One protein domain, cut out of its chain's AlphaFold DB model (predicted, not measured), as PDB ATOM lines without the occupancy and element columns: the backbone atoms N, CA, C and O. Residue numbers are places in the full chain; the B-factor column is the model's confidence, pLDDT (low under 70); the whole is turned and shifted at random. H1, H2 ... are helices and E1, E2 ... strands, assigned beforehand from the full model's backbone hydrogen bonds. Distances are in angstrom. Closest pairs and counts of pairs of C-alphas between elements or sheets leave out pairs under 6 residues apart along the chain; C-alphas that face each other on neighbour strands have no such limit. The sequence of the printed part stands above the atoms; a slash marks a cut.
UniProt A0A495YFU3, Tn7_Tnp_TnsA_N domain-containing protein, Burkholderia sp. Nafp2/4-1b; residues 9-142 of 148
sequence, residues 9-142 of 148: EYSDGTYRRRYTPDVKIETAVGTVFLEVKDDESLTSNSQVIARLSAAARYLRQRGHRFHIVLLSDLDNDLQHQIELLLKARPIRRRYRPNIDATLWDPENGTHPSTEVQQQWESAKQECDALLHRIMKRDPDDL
ATOM      1  N   GLU A   9     628.954 381.228 490.883       94.06
ATOM      2  CA  GLU A   9     627.850 381.082 491.827       94.06
ATOM      3  C   GLU A   9     627.303 382.456 492.194       94.06
ATOM      4  O   GLU A   9     628.058 383.347 492.587       94.06
ATOM      5  N   TYR A  10     625.993 382.642 492.055       92.69
ATOM      6  CA  TYR A  10     625.344 383.926 492.313       92.69
ATOM      7  C   TYR A  10     623.871 383.756 492.681       92.69
ATOM      8  O   TYR A  10     623.275 382.712 492.435       92.69
ATOM      9  N   SER A  11     623.277 384.783 493.289       88.69
ATOM     10  CA  SER A  11     621.826 384.870 493.485       88.69
ATOM     11  C   SER A  11     621.225 385.753 492.397       88.69
ATOM     12  O   SER A  11     621.775 386.815 492.104       88.69
ATOM     13  N   ASP A  12     620.115 385.333 491.792       82.69
ATOM     14  CA  ASP A  12     619.395 386.128 490.786       82.69
ATOM     15  C   ASP A  12     618.219 386.940 491.363       82.69
ATOM     16  O   ASP A  12     617.516 387.617 490.605       82.69
ATOM     17  N   GLY A  13     618.041 386.889 492.689       80.50
ATOM     18  CA  GLY A  13     616.928 387.478 493.441       80.50
ATOM     19  C   GLY A  13     615.928 386.440 493.955       80.50
ATOM     20  O   GLY A  13     615.341 386.652 495.012       80.50
ATOM     21  N   THR A  14     615.800 385.300 493.273       80.38
ATOM     22  CA  THR A  14     614.839 384.242 493.625       80.38
ATOM     23  C   THR A  14     615.546 382.932 493.965       80.38
ATOM     24  O   THR A  14     615.142 382.223 494.882       80.38
ATOM     25  N   TYR A  15     616.634 382.621 493.259       83.94
ATOM     26  CA  TYR A  15     617.362 381.365 493.379       83.94
ATOM     27  C   TYR A  15     618.867 381.594 493.471       83.94
ATOM     28  O   TYR A  15     619.435 382.491 492.841       83.94
ATOM     29  N   ARG A  16     619.542 380.698 494.196       91.94
ATOM     30  CA  ARG A  16     620.989 380.526 494.064       91.94
ATOM     31  C   ARG A  16     621.261 379.734 492.787       91.94
ATOM     32  O   ARG A  16     620.761 378.624 492.622       91.94
ATOM     33  N   ARG A  17     622.043 380.310 491.883       91.31
ATOM     34  CA  ARG A  17     622.421 379.721 490.601       91.31
ATOM     35  C   ARG A  17     623.892 379.356 490.583       91.31
ATOM     36  O   ARG A  17     624.729 380.039 491.171       91.31
ATOM     37  N   ARG A  18     624.177 378.290 489.843       93.38
ATOM     38  CA  ARG A  18     625.514 377.891 489.421       93.38
ATOM     39  C   ARG A  18     625.535 377.883 487.898       93.38
ATOM     40  O   ARG A  18     624.659 377.275 487.284       93.38
ATOM     41  N   TYR A  19     626.496 378.575 487.306       92.75
ATOM     42  CA  TYR A  19     626.606 378.735 485.861       92.75
ATOM     43  C   TYR A  19     628.052 378.559 485.411       92.75
ATOM     44  O   TYR A  19     628.969 379.050 486.064       92.75
ATOM     45  N   THR A  20     628.236 377.876 484.289       93.19
ATOM     46  CA  THR A  20     629.537 377.640 483.671       93.19
ATOM     47  C   THR A  20     629.381 377.967 482.188       93.19
ATOM     48  O   THR A  20     628.629 377.250 481.532       93.19
ATOM     49  N   PRO A  21     630.018 379.031 481.672       92.50
ATOM     50  CA  PRO A  21     630.047 379.300 480.245       92.50
ATOM     51  C   PRO A  21     630.897 378.250 479.530       92.50
ATOM     52  O   PRO A  21     631.858 377.723 480.100       92.50
ATOM     53  N   ASP A  22     630.563 377.994 478.269       90.62
ATOM     54  CA  ASP A  22     631.257 377.004 477.442       90.62
ATOM     55  C   ASP A  22     632.706 377.414 477.151       90.62
ATOM     56  O   ASP A  22     633.610 376.576 477.140       90.62
ATOM     57  N   VAL A  23     632.951 378.717 476.952       90.00
ATOM     58  CA  VAL A  23     634.288 379.246 476.655       90.00
ATOM     59  C   VAL A  23     634.589 380.490 477.483       90.00
ATOM     60  O   VAL A  23     633.776 381.409 477.591       90.00
ATOM     61  N   LYS A  24     635.813 380.547 478.012       91.50
ATOM     62  CA  LYS A  24     636.438 381.742 478.584       91.50
ATOM     63  C   LYS A  24     637.588 382.182 477.683       91.50
ATOM     64  O   LYS A  24     638.452 381.381 477.335       91.50
ATOM     65  N   ILE A  25     637.628 383.467 477.355       87.69
ATOM     66  CA  ILE A  25     638.701 384.081 476.578       87.69
ATOM     67  C   ILE A  25     639.269 385.244 477.381       87.69
ATOM     68  O   ILE A  25     638.568 386.201 477.710       87.69
ATOM     69  N   GLU A  26     640.558 385.168 477.683       88.69
ATOM     70  CA  GLU A  26     641.305 386.266 478.288       88.69
ATOM     71  C   GLU A  26     642.013 387.056 477.193       88.69
ATOM     72  O   GLU A  26     642.741 386.498 476.372       88.69
ATOM     73  N   THR A  27     641.776 388.365 477.172       83.62
ATOM     74  CA  THR A  27     642.384 389.291 476.215       83.62
ATOM     75  C   THR A  27     643.035 390.449 476.960       83.62
ATOM     76  O   THR A  27     642.705 390.713 478.117       83.62
ATOM     77  N   ALA A  28     643.907 391.200 476.283       85.31
ATOM     78  CA  ALA A  28     644.525 392.400 476.854       85.31
ATOM     79  C   ALA A  28     643.499 393.458 477.313       85.31
ATOM     80  O   ALA A  28     643.791 394.261 478.191       85.31
ATOM     81  N   VAL A  29     642.292 393.445 476.738       84.75
ATOM     82  CA  VAL A  29     641.208 394.395 477.040       84.75
ATOM     83  C   VAL A  29     640.159 393.821 478.001       84.75
ATOM     84  O   VAL A  29     639.115 394.430 478.214       84.75
ATOM     85  N   GLY A  30     640.407 392.637 478.571       86.12
ATOM     86  CA  GLY A  30     639.546 391.994 479.562       86.12
ATOM     87  C   GLY A  30     639.046 390.612 479.149       86.12
ATOM     88  O   GLY A  30     639.469 390.036 478.143       86.12
ATOM     89  N   THR A  31     638.120 390.079 479.942       90.06
ATOM     90  CA  THR A  31     637.610 388.709 479.795       90.06
ATOM     91  C   THR A  31     636.290 388.679 479.029       90.06
ATOM     92  O   THR A  31     635.385 389.477 479.290       90.06
ATOM     93  N   VAL A  32     636.189 387.740 478.090       90.31
ATOM     94  CA  VAL A  32     634.984 387.437 477.314       90.31
ATOM     95  C   VAL A  32     634.544 386.012 477.626       90.31
ATOM     96  O   VAL A  32     635.371 385.104 477.691       90.31
ATOM     97  N   PHE A  33     633.244 385.819 477.798       92.31
ATOM     98  CA  PHE A  33     632.619 384.514 477.953       92.31
ATOM     99  C   PHE A  33     631.701 384.241 476.767       92.31
ATOM    100  O   PHE A  33     630.978 385.141 476.336       92.31
ATOM    101  N   LEU A  34     631.733 383.013 476.254       91.81
ATOM    102  CA  LEU A  34     630.857 382.563 475.176       91.81
ATOM    103  C   LEU A  34     630.007 381.386 475.650       91.81
ATOM    104  O   LEU A  34     630.510 380.498 476.341       91.81
ATOM    105  N   GLU A  35     628.744 381.376 475.241       92.44
ATOM    106  CA  GLU A  35     627.857 380.217 475.328       92.44
ATOM    107  C   GLU A  35     627.485 379.779 473.912       92.44
ATOM    108  O   GLU A  35     627.106 380.615 473.096       92.44
ATOM    109  N   VAL A  36     627.552 378.482 473.628       90.75
ATOM    110  CA  VAL A  36     627.100 377.905 472.363       90.75
ATOM    111  C   VAL A  36     625.723 377.290 472.563       90.75
ATOM    112  O   VAL A  36     625.496 376.525 473.509       90.75
ATOM    113  N   LYS A  37     624.778 377.631 471.692       90.69
ATOM    114  CA  LYS A  37     623.416 377.098 471.716       90.69
ATOM    115  C   LYS A  37     622.934 376.794 470.309       90.69
ATOM    116  O   LYS A  37     623.361 377.421 469.347       90.69
ATOM    117  N   ASP A  38     622.049 375.817 470.202       88.25
ATOM    118  CA  ASP A  38     621.228 375.682 469.008       88.25
ATOM    119  C   ASP A  38     620.127 376.755 469.027       88.25
ATOM    120  O   ASP A  38     619.732 377.271 470.077       88.25
ATOM    121  N   ASP A  39     619.644 377.113 467.848       87.50
ATOM    122  CA  ASP A  39     618.568 378.085 467.688       87.50
ATOM    123  C   ASP A  39     617.269 377.607 468.361       87.50
ATOM    124  O   ASP A  39     616.531 378.395 468.955       87.50
ATOM    125  N   GLU A  40     617.015 376.297 468.334       83.62
ATOM    126  CA  GLU A  40     615.799 375.675 468.868       83.62
ATOM    127  C   GLU A  40     615.708 375.734 470.408       83.62
ATOM    128  O   GLU A  40     614.610 375.797 470.972       83.62
ATOM    129  N   SER A  41     616.839 375.783 471.121       80.88
ATOM    130  CA  SER A  41     616.867 375.944 472.583       80.88
ATOM    131  C   SER A  41     616.521 377.361 473.040       80.88
ATOM    132  O   SER A  41     616.119 377.550 474.197       80.88
ATOM    133  N   LEU A  42     616.614 378.352 472.147       80.31
ATOM    134  CA  LEU A  42     616.246 379.746 472.406       80.31
ATOM    135  C   LEU A  42     614.792 380.051 472.011       80.31
ATOM    136  O   LEU A  42     614.467 381.125 471.512       80.31
ATOM    137  N   THR A  43     613.883 379.119 472.287       76.00
ATOM    138  CA  THR A  43     612.438 379.341 472.150       76.00
ATOM    139  C   THR A  43     611.866 380.122 473.334       76.00
ATOM    140  O   THR A  43     612.252 379.924 474.491       76.00
ATOM    141  N   SER A  44     610.912 381.019 473.059       67.44
ATOM    142  CA  SER A  44     610.229 381.834 474.071       67.44
ATOM    143  C   SER A  44     609.714 380.979 475.234       67.44
ATOM    144  O   SER A  44     609.043 379.972 475.022       67.44
ATOM    145  N   ASN A  45     609.995 381.407 476.468       66.75
ATOM    146  CA  ASN A  45     609.674 380.715 477.729       66.75
ATOM    147  C   ASN A  45     610.488 379.445 478.041       66.75
ATOM    148  O   ASN A  45     610.158 378.738 478.997       66.75
ATOM    149  N   SER A  46     611.573 379.158 477.314       80.56
ATOM    150  CA  SER A  46     612.468 378.068 477.704       80.56
ATOM    151  C   SER A  46     613.211 378.397 479.011       80.56
ATOM    152  O   SER A  46     613.607 379.536 479.285       80.56
ATOM    153  N   GLN A  47     613.455 377.372 479.834       84.94
ATOM    154  CA  GLN A  47     614.313 377.513 481.021       84.94
ATOM    155  C   GLN A  47     615.742 377.942 480.645       84.94
ATOM    156  O   GLN A  47     616.447 378.534 481.466       84.94
ATOM    157  N   VAL A  48     616.157 377.661 479.405       87.06
ATOM    158  CA  VAL A  48     617.451 378.059 478.849       87.06
ATOM    159  C   VAL A  48     617.537 379.578 478.756       87.06
ATOM    160  O   VAL A  48     618.483 380.138 479.307       87.06
ATOM    161  N   ILE A  49     616.532 380.255 478.186       88.06
ATOM    162  CA  ILE A  49     616.496 381.725 478.129       88.06
ATOM    163  C   ILE A  49     616.574 382.315 479.537       88.06
ATOM    164  O   ILE A  49     617.449 383.130 479.806       88.06
ATOM    165  N   ALA A  50     615.738 381.853 480.472       86.81
ATOM    166  CA  ALA A  50     615.753 382.372 481.842       86.81
ATOM    167  C   ALA A  50     617.135 382.213 482.515       86.81
ATOM    168  O   ALA A  50     617.601 383.110 483.223       86.81
ATOM    169  N   ARG A  51     617.815 381.082 482.274       89.25
ATOM    170  CA  ARG A  51     619.173 380.831 482.774       89.25
ATOM    171  C   ARG A  51     620.191 381.776 482.135       89.25
ATOM    172  O   ARG A  51     620.997 382.358 482.862       89.25
ATOM    173  N   LEU A  52     620.151 381.929 480.813       91.31
ATOM    174  CA  LEU A  52     621.080 382.769 480.060       91.31
ATOM    175  C   LEU A  52     620.879 384.253 480.369       91.31
ATOM    176  O   LEU A  52     621.863 384.932 480.635       91.31
ATOM    177  N   SER A  53     619.643 384.744 480.470       89.88
ATOM    178  CA  SER A  53     619.354 386.125 480.881       89.88
ATOM    179  C   SER A  53     619.859 386.416 482.295       89.88
ATOM    180  O   SER A  53     620.455 387.465 482.550       89.88
ATOM    181  N   ALA A  54     619.680 385.477 483.233       90.81
ATOM    182  CA  ALA A  54     620.212 385.626 484.586       90.81
ATOM    183  C   ALA A  54     621.751 385.668 484.596       90.81
ATOM    184  O   ALA A  54     622.328 386.485 485.316       90.81
ATOM    185  N   ALA A  55     622.406 384.809 483.809       92.06
ATOM    186  CA  ALA A  55     623.862 384.771 483.678       92.06
ATOM    187  C   ALA A  55     624.414 386.031 482.996       92.06
ATOM    188  O   ALA A  55     625.315 386.665 483.539       92.06
ATOM    189  N   ALA A  56     623.827 386.445 481.872       92.38
ATOM    190  CA  ALA A  56     624.196 387.648 481.133       92.38
ATOM    191  C   ALA A  56     624.127 388.891 482.029       92.38
ATOM    192  O   ALA A  56     625.094 389.650 482.119       92.38
ATOM    193  N   ARG A  57     623.029 389.051 482.782       91.38
ATOM    194  CA  ARG A  57     622.870 390.141 483.757       91.38
ATOM    195  C   ARG A  57     623.959 390.114 484.829       91.38
ATOM    196  O   ARG A  57     624.561 391.150 485.104       91.38
ATOM    197  N   TYR A  58     624.215 388.951 485.429       92.75
ATOM    198  CA  TYR A  58     625.242 388.799 486.460       92.75
ATOM    199  C   TYR A  58     626.650 389.125 485.932       92.75
ATOM    200  O   TYR A  58     627.386 389.890 486.556       92.75
ATOM    201  N   LEU A  59     627.015 388.592 484.764       92.50
ATOM    202  CA  LEU A  59     628.318 388.815 484.139       92.50
ATOM    203  C   LEU A  59     628.516 390.290 483.767       92.50
ATOM    204  O   LEU A  59     629.561 390.865 484.080       92.50
ATOM    205  N   ARG A  60     627.488 390.935 483.205       90.81
ATOM    206  CA  ARG A  60     627.510 392.364 482.860       90.81
ATOM    207  C   ARG A  60     627.730 393.247 484.089       90.81
ATOM    208  O   ARG A  60     628.553 394.156 484.045       90.81
ATOM    209  N   GLN A  61     627.071 392.947 485.212       91.62
ATOM    210  CA  GLN A  61     627.271 393.663 486.485       91.62
ATOM    211  C   GLN A  61     628.702 393.545 487.032       91.62
ATOM    212  O   GLN A  61     629.143 394.400 487.797       91.62
ATOM    213  N   ARG A  62     629.436 392.498 486.646       90.94
ATOM    214  CA  ARG A  62     630.846 392.278 487.005       90.94
ATOM    215  C   ARG A  62     631.828 392.839 485.972       90.94
ATOM    216  O   ARG A  62     633.029 392.630 486.110       90.94
ATOM    217  N   GLY A  63     631.337 393.542 484.949       89.81
ATOM    218  CA  GLY A  63     632.161 394.098 483.874       89.81
ATOM    219  C   GLY A  63     632.657 393.053 482.871       89.81
ATOM    220  O   GLY A  63     633.586 393.325 482.114       89.81
ATOM    221  N   HIS A  64     632.069 391.855 482.856       91.56
ATOM    222  CA  HIS A  64     632.410 390.822 481.886       91.56
ATOM    223  C   HIS A  64     631.571 390.956 480.617       91.56
ATOM    224  O   HIS A  64     630.378 391.261 480.672       91.56
ATOM    225  N   ARG A  65     632.194 390.671 479.469       91.31
ATOM    226  CA  ARG A  65     631.486 390.534 478.192       91.31
ATOM    227  C   ARG A  65     630.982 389.106 478.048       91.31
ATOM    228  O   ARG A  65     631.726 388.165 478.318       91.31
ATOM    229  N   PHE A  66     629.734 388.962 477.627       92.62
ATOM    230  CA  PHE A  66     629.081 387.677 477.430       92.62
ATOM    231  C   PHE A  66     628.402 387.678 476.066       92.62
ATOM    232  O   PHE A  66     627.609 388.576 475.797       92.62
ATOM    233  N   HIS A  67     628.724 386.704 475.221       92.50
ATOM    234  CA  HIS A  67     628.095 386.542 473.913       92.50
ATOM    235  C   HIS A  67     627.554 385.124 473.770       92.50
ATOM    236  O   HIS A  67     628.095 384.171 474.330       92.50
ATOM    237  N   ILE A  68     626.484 384.997 472.997       92.06
ATOM    238  CA  ILE A  68     625.911 383.709 472.619       92.06
ATOM    239  C   ILE A  68     626.308 383.455 471.169       92.06
ATOM    240  O   ILE A  68     626.245 384.373 470.351       92.06
ATOM    241  N   VAL A  69     626.730 382.232 470.875       91.56
ATOM    242  CA  VAL A  69     626.975 381.701 469.535       91.56
ATOM    243  C   VAL A  69     625.843 380.736 469.222       91.56
ATOM    244  O   VAL A  69     625.610 379.797 469.984       91.56
ATOM    245  N   LEU A  70     625.137 380.983 468.127       90.25
ATOM    246  CA  LEU A  70     624.089 380.115 467.621       90.25
ATOM    247  C   LEU A  70     624.663 379.127 466.615       90.25
ATOM    248  O   LEU A  70     625.635 379.428 465.922       90.25
ATOM    249  N   LEU A  71     624.036 377.960 466.500       86.69
ATOM    250  CA  LEU A  71     624.372 377.004 465.449       86.69
ATOM    251  C   LEU A  71     624.176 377.630 464.061       86.69
ATOM    252  O   LEU A  71     625.025 377.442 463.196       86.69
ATOM    253  N   SER A  72     623.123 378.433 463.879       87.75
ATOM    254  CA  SER A  72     622.878 379.197 462.649       87.75
ATOM    255  C   SER A  72     623.935 380.256 462.324       87.75
ATOM    256  O   SER A  72     624.005 380.699 461.179       87.75
ATOM    257  N   ASP A  73     624.779 380.658 463.284       87.06
ATOM    258  CA  ASP A  73     625.909 381.542 462.984       87.06
ATOM    259  C   ASP A  73     627.016 380.807 462.216       87.06
ATOM    260  O   ASP A  73     627.859 381.451 461.582       87.06
ATOM    261  N   LEU A  74     627.052 379.475 462.314       84.50
ATOM    262  CA  LEU A  74     628.100 378.652 461.737       84.50
ATOM    263  C   LEU A  74     627.767 378.304 460.286       84.50
ATOM    264  O   LEU A  74     626.722 377.734 459.985       84.50
ATOM    265  N   ASP A  75     628.705 378.596 459.392       83.00
ATOM    266  CA  ASP A  75     628.626 378.185 457.995       83.00
ATOM    267  C   ASP A  75     628.984 376.695 457.866       83.00
ATOM    268  O   ASP A  75     630.046 376.260 458.328       83.00
ATOM    269  N   ASN A  76     628.094 375.902 457.263       82.00
ATOM    270  CA  ASN A  76     628.300 374.467 457.057       82.00
ATOM    271  C   ASN A  76     629.531 374.184 456.183       82.00
ATOM    272  O   ASN A  76     630.229 373.195 456.424       82.00
ATOM    273  N   ASP A  77     629.826 375.055 455.216       86.56
ATOM    274  CA  ASP A  77     630.967 374.879 454.319       86.56
ATOM    275  C   ASP A  77     632.283 375.104 455.077       86.56
ATOM    276  O   ASP A  77     633.203 374.284 454.990       86.56
ATOM    277  N   LEU A  78     632.335 376.136 455.927       85.94
ATOM    278  CA  LEU A  78     633.474 376.395 456.811       85.94
ATOM    279  C   LEU A  78     633.699 375.239 457.796       85.94
ATOM    280  O   LEU A  78     634.839 374.827 458.018       85.94
ATOM    281  N   GLN A  79     632.631 374.681 458.380       87.56
ATOM    282  CA  GLN A  79     632.747 373.522 459.274       87.56
ATOM    283  C   GLN A  79     633.358 372.318 458.556       87.56
ATOM    284  O   GLN A  79     634.291 371.696 459.076       87.56
ATOM    285  N   HIS A  80     632.861 372.006 457.357       89.31
ATOM    286  CA  HIS A  80     633.376 370.901 456.561       89.31
ATOM    287  C   HIS A  80     634.845 371.120 456.178       89.31
ATOM    288  O   HIS A  80     635.671 370.216 456.327       89.31
ATOM    289  N   GLN A  81     635.207 372.335 455.762       89.94
ATOM    290  CA  GLN A  81     636.585 372.695 455.440       89.94
ATOM    291  C   GLN A  81     637.517 372.542 456.649       89.94
ATOM    292  O   GLN A  81     638.591 371.949 456.527       89.94
ATOM    293  N   ILE A  82     637.113 373.025 457.828       91.06
ATOM    294  CA  ILE A  82     637.888 372.860 459.066       91.06
ATOM    295  C   ILE A  82     638.056 371.375 459.397       91.06
ATOM    296  O   ILE A  82     639.150 370.951 459.768       91.06
ATOM    297  N   GLU A  83     637.009 370.563 459.244       91.31
ATOM    298  CA  GLU A  83     637.084 369.120 459.481       91.31
ATOM    299  C   GLU A  83     638.120 368.450 458.563       91.31
ATOM    300  O   GLU A  83     638.951 367.665 459.035       91.31
ATOM    301  N   LEU A  84     638.116 368.778 457.268       90.12
ATOM    302  CA  LEU A  84     639.097 368.274 456.303       90.12
ATOM    303  C   LEU A  84     640.525 368.703 456.663       90.12
ATOM    304  O   LEU A  84     641.432 367.867 456.694       90.12
ATOM    305  N   LEU A  85     640.721 369.974 457.016       90.44
ATOM    306  CA  LEU A  85     642.020 370.504 457.439       90.44
ATOM    307  C   LEU A  85     642.542 369.829 458.714       90.44
ATOM    308  O   LEU A  85     643.736 369.537 458.827       90.44
ATOM    309  N   LEU A  86     641.658 369.539 459.671       88.69
ATOM    310  CA  LEU A  86     642.008 368.823 460.896       88.69
ATOM    311  C   LEU A  86     642.364 367.358 460.627       88.69
ATOM    312  O   LEU A  86     643.290 366.846 461.260       88.69
ATOM    313  N   LYS A  87     641.678 366.698 459.686       86.75
ATOM    314  CA  LYS A  87     642.007 365.330 459.248       86.75
ATOM    315  C   LYS A  87     643.360 365.259 458.542       86.75
ATOM    316  O   LYS A  87     644.063 364.276 458.720       86.75
ATOM    317  N   ALA A  88     643.742 366.297 457.801       84.81
ATOM    318  CA  ALA A  88     645.029 366.378 457.106       84.81
ATOM    319  C   ALA A  88     646.208 366.789 458.013       84.81
ATOM    320  O   ALA A  88     647.352 366.867 457.565       84.81
ATOM    321  N   ARG A  89     645.956 367.093 459.292       85.00
ATOM    322  CA  ARG A  89     646.986 367.586 460.207       85.00
ATOM    323  C   ARG A  89     648.008 366.486 460.550       85.00
ATOM    324  O   ARG A  89     647.604 365.408 460.988       85.00
ATOM    325  N   PRO A  90     649.322 366.791 460.534       85.56
ATOM    326  CA  PRO A  90     650.341 365.876 461.036       85.56
ATOM    327  C   PRO A  90     650.139 365.516 462.516       85.56
ATOM    328  O   PRO A  90     649.933 366.378 463.383       85.56
ATOM    329  N   ILE A  91     650.231 364.226 462.824       85.88
ATOM    330  CA  ILE A  91     650.048 363.659 464.155       85.88
ATOM    331  C   ILE A  91     651.410 363.470 464.817       85.88
ATOM    332  O   ILE A  91     652.174 362.570 464.486       85.88
ATOM    333  N   ARG A  92     651.658 364.284 465.843       85.81
ATOM    334  CA  ARG A  92     652.937 364.347 466.577       85.81
ATOM    335  C   ARG A  92     652.994 363.460 467.825       85.81
ATOM    336  O   ARG A  92     653.831 363.644 468.702       85.81
ATOM    337  N   ARG A  93     652.025 362.556 467.988       84.06
ATOM    338  CA  ARG A  93     651.930 361.653 469.152       84.06
ATOM    339  C   ARG A  93     652.572 360.306 468.824       84.06
ATOM    340  O   ARG A  93     652.919 360.050 467.680       84.06
ATOM    341  N   ARG A  94     652.707 359.418 469.817       84.56
ATOM    342  CA  ARG A  94     653.109 358.021 469.563       84.56
ATOM    343  C   ARG A  94     652.199 357.393 468.507       84.56
ATOM    344  O   ARG A  94     650.979 357.563 468.589       84.56
ATOM    345  N   TYR A  95     652.801 356.657 467.576       85.00
ATOM    346  CA  TYR A  95     652.071 355.913 466.558       85.00
ATOM    347  C   TYR A  95     651.050 354.965 467.202       85.00
ATOM    348  O   TYR A  95     651.320 354.347 468.238       85.00
ATOM    349  N   ARG A  96     649.872 354.859 466.587       84.88
ATOM    350  CA  ARG A  96     648.839 353.878 466.925       84.88
ATOM    351  C   ARG A  96     648.357 353.222 465.629       84.88
ATOM    352  O   ARG A  96     648.234 353.933 464.639       84.88
ATOM    353  N   PRO A  97     648.018 351.919 465.623       85.31
ATOM    354  CA  PRO A  97     647.620 351.215 464.398       85.31
ATOM    355  C   PRO A  97     646.368 351.770 463.702       85.31
ATOM    356  O   PRO A  97     646.140 351.488 462.535       85.31
ATOM    357  N   ASN A  98     645.543 352.543 464.412       85.44
ATOM    358  CA  ASN A  98     644.339 353.182 463.880       85.44
ATOM    359  C   ASN A  98     644.588 354.589 463.307       85.44
ATOM    360  O   ASN A  98     643.630 355.309 463.033       85.44
ATOM    361  N   ILE A  99     645.850 355.006 463.204       83.25
ATOM    362  CA  ILE A  99     646.261 356.286 462.634       83.25
ATOM    363  C   ILE A  99     646.796 356.037 461.225       83.25
ATOM    364  O   ILE A  99     647.557 355.092 461.008       83.25
ATOM    365  N   ASP A 100     646.434 356.918 460.291       83.19
ATOM    366  CA  ASP A 100     647.064 356.971 458.976       83.19
ATOM    367  C   ASP A 100     648.570 357.226 459.139       83.19
ATOM    368  O   ASP A 100     648.997 358.273 459.634       83.19
ATOM    369  N   ALA A 101     649.380 356.240 458.748       84.62
ATOM    370  CA  ALA A 101     650.829 356.290 458.889       84.62
ATOM    371  C   ALA A 101     651.461 357.446 458.097       84.62
ATOM    372  O   ALA A 101     652.522 357.921 458.490       84.62
ATOM    373  N   THR A 102     650.806 357.934 457.036       84.50
ATOM    374  CA  THR A 102     651.292 359.066 456.228       84.50
ATOM    375  C   THR A 102     651.219 360.402 456.968       84.50
ATOM    376  O   THR A 102     651.967 361.324 456.654       84.50
ATOM    377  N   LEU A 103     650.362 360.498 457.988       84.38
ATOM    378  CA  LEU A 103     650.213 361.686 458.824       84.38
ATOM    379  C   LEU A 103     651.116 361.648 460.059       84.38
ATOM    380  O   LEU A 103     651.176 362.629 460.798       84.38
ATOM    381  N   TRP A 104     651.777 360.523 460.345       89.25
ATOM    382  CA  TRP A 104     652.588 360.388 461.548       89.25
ATOM    383  C   TRP A 104     653.905 361.158 461.409       89.25
ATOM    384  O   TRP A 104     654.783 360.779 460.643       89.25
ATOM    385  N   ASP A 105     654.038 362.234 462.183       87.00
ATOM    386  CA  ASP A 105     655.189 363.141 462.158       87.00
ATOM    387  C   ASP A 105     655.727 363.347 463.585       87.00
ATOM    388  O   ASP A 105     655.461 364.369 464.229       87.00
ATOM    389  N   PRO A 106     656.421 362.342 464.151       85.62
ATOM    390  CA  PRO A 106     656.939 362.409 465.516       85.62
ATOM    391  C   PRO A 106     658.100 363.403 465.662       85.62
ATOM    392  O   PRO A 106     658.307 363.931 466.753       85.62
ATOM    393  N   GLU A 107     658.844 363.654 464.583       88.12
ATOM    394  CA  GLU A 107     660.029 364.521 464.566       88.12
ATOM    395  C   GLU A 107     659.701 365.979 464.222       88.12
ATOM    396  O   GLU A 107     660.574 366.841 464.312       88.12
ATOM    397  N   ASN A 108     658.434 366.282 463.908       81.25
ATOM    398  CA  ASN A 108     657.964 367.620 463.549       81.25
ATOM    399  C   ASN A 108     658.671 368.184 462.298       81.25
ATOM    400  O   ASN A 108     658.979 369.375 462.231       81.25
ATOM    401  N   GLY A 109     658.947 367.314 461.326       80.31
ATOM    402  CA  GLY A 109     659.604 367.666 460.068       80.31
ATOM    403  C   GLY A 109     658.629 368.019 458.944       80.31
ATOM    404  O   GLY A 109     659.045 368.572 457.924       80.31
ATOM    405  N   THR A 110     657.336 367.720 459.106       83.62
ATOM    406  CA  THR A 110     656.345 367.942 458.051       83.62
ATOM    407  C   THR A 110     655.905 369.399 458.021       83.62
ATOM    408  O   THR A 110     655.238 369.902 458.930       83.62
ATOM    409  N   HIS A 111     656.229 370.070 456.920       80.31
ATOM    410  CA  HIS A 111     655.685 371.382 456.598       80.31
ATOM    411  C   HIS A 111     654.413 371.228 455.754       80.31
ATOM    412  O   HIS A 111     654.392 370.397 454.842       80.31
ATOM    413  N   PRO A 112     653.347 372.004 456.030       80.88
ATOM    414  CA  PRO A 112     652.173 372.008 455.169       80.88
ATOM    415  C   PRO A 112     652.571 372.468 453.764       80.88
ATOM    416  O   PRO A 112     653.422 373.348 453.606       80.88
ATOM    417  N   SER A 113     651.950 371.885 452.738       86.19
ATOM    418  CA  SER A 113     652.084 372.409 451.381       86.19
ATOM    419  C   SER A 113     651.548 373.844 451.320       86.19
ATOM    420  O   SER A 113     650.718 374.244 452.141       86.19
ATOM    421  N   THR A 114     651.983 374.617 450.323       88.12
ATOM    422  CA  THR A 114     651.477 375.981 450.100       88.12
ATOM    423  C   THR A 114     649.952 376.013 450.000       88.12
ATOM    424  O   THR A 114     649.320 376.915 450.541       88.12
ATOM    425  N   GLU A 115     649.358 375.001 449.366       89.38
ATOM    426  CA  GLU A 115     647.908 374.860 449.236       89.38
ATOM    427  C   GLU A 115     647.224 374.674 450.596       89.38
ATOM    428  O   GLU A 115     646.300 375.413 450.926       89.38
ATOM    429  N   VAL A 116     647.716 373.751 451.432       86.56
ATOM    430  CA  VAL A 116     647.163 373.524 452.778       86.56
ATOM    431  C   VAL A 116     647.338 374.763 453.652       86.56
ATOM    432  O   VAL A 116     646.426 375.134 454.388       86.56
ATOM    433  N   GLN A 117     648.483 375.445 453.555       89.12
ATOM    434  CA  GLN A 117     648.704 376.699 454.270       89.12
ATOM    435  C   GLN A 117     647.692 377.770 453.844       89.12
ATOM    436  O   GLN A 117     647.125 378.450 454.696       89.12
ATOM    437  N   GLN A 118     647.429 377.904 452.543       91.12
ATOM    438  CA  GLN A 118     646.457 378.865 452.025       91.12
ATOM    439  C   GLN A 118     645.030 378.538 452.481       91.12
ATOM    440  O   GLN A 118     644.291 379.443 452.866       91.12
ATOM    441  N   GLN A 119     644.654 377.256 452.506       91.50
ATOM    442  CA  GLN A 119     643.359 376.822 453.031       91.50
ATOM    443  C   GLN A 119     643.213 377.126 454.531       91.50
ATOM    444  O   GLN A 119     642.143 377.562 454.952       91.50
ATOM    445  N   TRP A 120     644.277 376.955 455.327       91.38
ATOM    446  CA  TRP A 120     644.286 377.343 456.742       91.38
ATOM    447  C   TRP A 120     644.115 378.850 456.938       91.38
ATOM    448  O   TRP A 120     643.342 379.261 457.801       91.38
ATOM    449  N   GLU A 121     644.807 379.674 456.148       92.44
ATOM    450  CA  GLU A 121     644.659 381.132 456.228       92.44
ATOM    451  C   GLU A 121     643.254 381.586 455.809       92.44
ATOM    452  O   GLU A 121     642.679 382.446 456.474       92.44
ATOM    453  N   SER A 122     642.660 380.978 454.774       91.50
ATOM    454  CA  SER A 122     641.269 381.258 454.377       91.50
ATOM    455  C   SER A 122     640.289 380.905 455.497       91.50
ATOM    456  O   SER A 122     639.530 381.760 455.949       91.50
ATOM    457  N   ALA A 123     640.371 379.679 456.029       91.69
ATOM    458  CA  ALA A 123     639.500 379.234 457.116       91.69
ATOM    459  C   ALA A 123     639.650 380.116 458.368       91.69
ATOM    460  O   ALA A 123     638.670 380.412 459.052       91.69
ATOM    461  N   LYS A 124     640.869 380.585 458.661       91.81
ATOM    462  CA  LYS A 124     641.125 381.532 459.749       91.81
ATOM    463  C   LYS A 124     640.437 382.876 459.510       91.81
ATOM    464  O   LYS A 124     639.798 383.379 460.428       91.81
ATOM    465  N   GLN A 125     640.536 383.443 458.307       92.56
ATOM    466  CA  GLN A 125     639.868 384.706 457.970       92.56
ATOM    467  C   GLN A 125     638.348 384.603 458.130       92.56
ATOM    468  O   GLN A 125     637.717 385.518 458.658       92.56
ATOM    469  N   GLU A 126     637.762 383.479 457.725       91.75
ATOM    470  CA  GLU A 126     636.331 383.224 457.889       91.75
ATOM    471  C   GLU A 126     635.937 383.066 459.365       91.75
ATOM    472  O   GLU A 126     634.943 383.650 459.805       91.75
ATOM    473  N   CYS A 127     636.752 382.370 460.165       91.19
ATOM    474  CA  CYS A 127     636.572 382.292 461.618       91.19
ATOM    475  C   CYS A 127     636.673 383.672 462.290       91.19
ATOM    476  O   CYS A 127     635.866 383.989 463.166       91.19
ATOM    477  N   ASP A 128     637.630 384.507 461.878       91.25
ATOM    478  CA  ASP A 128     637.800 385.867 462.395       91.25
ATOM    479  C   ASP A 128     636.591 386.746 462.030       91.25
ATOM    480  O   ASP A 128     636.081 387.496 462.867       91.25
ATOM    481  N   ALA A 129     636.076 386.618 460.802       91.00
ATOM    482  CA  ALA A 129     634.869 387.312 460.363       91.00
ATOM    483  C   ALA A 129     633.633 386.875 461.167       91.00
ATOM    484  O   ALA A 129     632.848 387.723 461.601       91.00
ATOM    485  N   LEU A 130     633.479 385.570 461.409       90.81
ATOM    486  CA  LEU A 130     632.433 385.015 462.264       90.81
ATOM    487  C   LEU A 130     632.524 385.571 463.691       90.81
ATOM    488  O   LEU A 130     631.539 386.101 464.210       90.81
ATOM    489  N   LEU A 131     633.709 385.510 464.304       89.19
ATOM    490  CA  LEU A 131     633.935 386.022 465.653       89.19
ATOM    491  C   LEU A 131     633.610 387.518 465.736       89.19
ATOM    492  O   LEU A 131     632.959 387.953 466.684       89.19
ATOM    493  N   HIS A 132     633.982 388.303 464.723       89.56
ATOM    494  CA  HIS A 132     633.666 389.731 464.668       89.56
ATOM    495  C   HIS A 132     632.161 390.008 464.602       89.56
ATOM    496  O   HIS A 132     631.685 390.934 465.259       89.56
ATOM    497  N   ARG A 133     631.393 389.207 463.848       90.44
ATOM    498  CA  ARG A 133     629.922 389.308 463.823       90.44
ATOM    499  C   ARG A 133     629.324 388.996 465.195       90.44
ATOM    500  O   ARG A 133     628.529 389.785 465.699       90.44
ATOM    501  N   ILE A 134     629.758 387.901 465.821       90.19
ATOM    502  CA  ILE A 134     629.291 387.475 467.150       90.19
ATOM    503  C   ILE A 134     629.611 388.535 468.211       90.19
ATOM    504  O   ILE A 134     628.753 388.890 469.014       90.19
ATOM    505  N   MET A 135     630.830 389.079 468.200       86.25
ATOM    506  CA  MET A 135     631.269 390.077 469.180       86.25
ATOM    507  C   MET A 135     630.555 391.428 469.035       86.25
ATOM    508  O   MET A 135     630.532 392.201 469.992       86.25
ATOM    509  N   LYS A 136     629.993 391.728 467.859       88.12
ATOM    510  CA  LYS A 136     629.194 392.939 467.619       88.12
ATOM    511  C   LYS A 136     627.720 392.789 467.981       88.12
ATOM    512  O   LYS A 136     627.068 393.811 468.179       88.12
ATOM    513  N   ARG A 137     627.197 391.563 468.031       89.25
ATOM    514  CA  ARG A 137     625.802 391.300 468.395       89.25
ATOM    515  C   ARG A 137     625.601 391.532 469.889       89.25
ATOM    516  O   ARG A 137     626.374 391.011 470.703       89.25
ATOM    517  N   ASP A 138     624.561 392.285 470.246       81.69
ATOM    518  CA  ASP A 138     624.155 392.399 471.641       81.69
ATOM    519  C   ASP A 138     623.511 391.065 472.061       81.69
ATOM    520  O   ASP A 138     622.599 390.589 471.383       81.69
ATOM    521  N   PRO A 139     623.967 390.404 473.140       78.38
ATOM    522  CA  PRO A 139     623.285 389.213 473.648       78.38
ATOM    523  C   PRO A 139     621.801 389.457 473.971       78.38
ATOM    524  O   PRO A 139     621.020 388.507 473.916       78.38
ATOM    525  N   ASP A 140     621.397 390.695 474.274       79.25
ATOM    526  CA  ASP A 140     619.999 391.052 474.538       79.25
ATOM    527  C   ASP A 140     619.135 391.050 473.256       79.25
ATOM    528  O   ASP A 140     617.914 390.964 473.355       79.25
ATOM    529  N   ASP A 141     619.731 391.049 472.054       82.62
ATOM    530  CA  ASP A 141     618.985 390.847 470.797       82.62
ATOM    531  C   ASP A 141     618.489 389.396 470.653       82.62
ATOM    532  O   ASP A 141     617.508 389.127 469.962       82.62
ATOM    533  N   LEU A 142     619.177 388.447 471.298       81.38
ATOM    534  CA  LEU A 142     618.840 387.019 471.279       81.38
ATOM    535  C   LEU A 142     618.031 386.579 472.497       81.38
ATOM    536  O   LEU A 142     617.326 385.571 472.458       81.38
TER     537      LEU A 142
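AT A GLANCE: This is residues 9 to 142 of the 148 residues of the protein "Tn7_Tnp_TnsA_N domain-containing protein" of Burkholderia sp. Nafp2/4-1b (UniProt A0A495YFU3). A small three-stranded sheet has H1 over one face, and the hairpin of E1 and E2 lies beside H1. Long H3 reaches away from the sheet's E5 edge, with H2 packed on it at a slant, towards a long looped stretch, residues 88 to 113, at the far end. The printed part has 134 residues, in the order E1 E2 E3 E4 H1 E5 H2 H3 H4; the class is mixed, helices and strands. The larger sheet runs E3 E4 E5, mixed; E1 and E2 are antiparallel. The whole is loose, with a radius of gyration of the C-alphas of 19.7 A, and spans 58 by 33 by 29 A.

IN THESE COORDINATES: E1, residues 9 to 11, begins at C-alpha 9 (627.850, 381.082, 491.827). E2 is residues 16 to 19, E3 23 to 27, and E4 30 to 37, 23.3 A long. H1, residues 47 to 61, measures 21.4 A; E5, 65 to 70, and H2, 76 to 87, 16.6 A each. H3, 114 to 136, is 33.0 A long. H4, 139 to 142, ends at C-alpha 142 (618.840, 387.019, 471.279).

HOW THE PARTS SIT: E3 and E4 are an antiparallel hairpin, with N 25 and O 32 2.8 A apart; E4 and E5 are parallel, with N 33 and O 65 2.8 A apart. E4, H1 and E5 form a strand-helix-strand unit, two parallel strands with a helix between, its crossover right-handed. H1 and the sheet make two layers, a helix on one face; H1 runs along E5 at 1 degree on the local plane, at a height over the sheet of 9.7 A. In the hairpin E1 and E2, N 17 and O 10 are 2.8 A apart; the closest C-alphas of E2 and H1, Tyr 19 and Ala 55, are 7.0 A apart. H3 only grazes the sheet with residues 130 to 136, and H4 with 139 to 142. H2 touches H3, residues 116 to 126 alone, at a steep tilt of 46 degrees, opposite ways, closest at C-alphas 78 and 123, 6.7 A. Every O i to N i+4 pair is within hydrogen-bond range in H1, H2 and H3; H4 is too short for one.

THE WHOLE: The farthest C-alphas, Thr 14 and Gly 109, are 58.4 A apart. The printed part has no cut, and the link from H2 to H3 is long, 26 residues. Mean pLDDT of the printed part is 87.5; residues 44 to 45 are under 70.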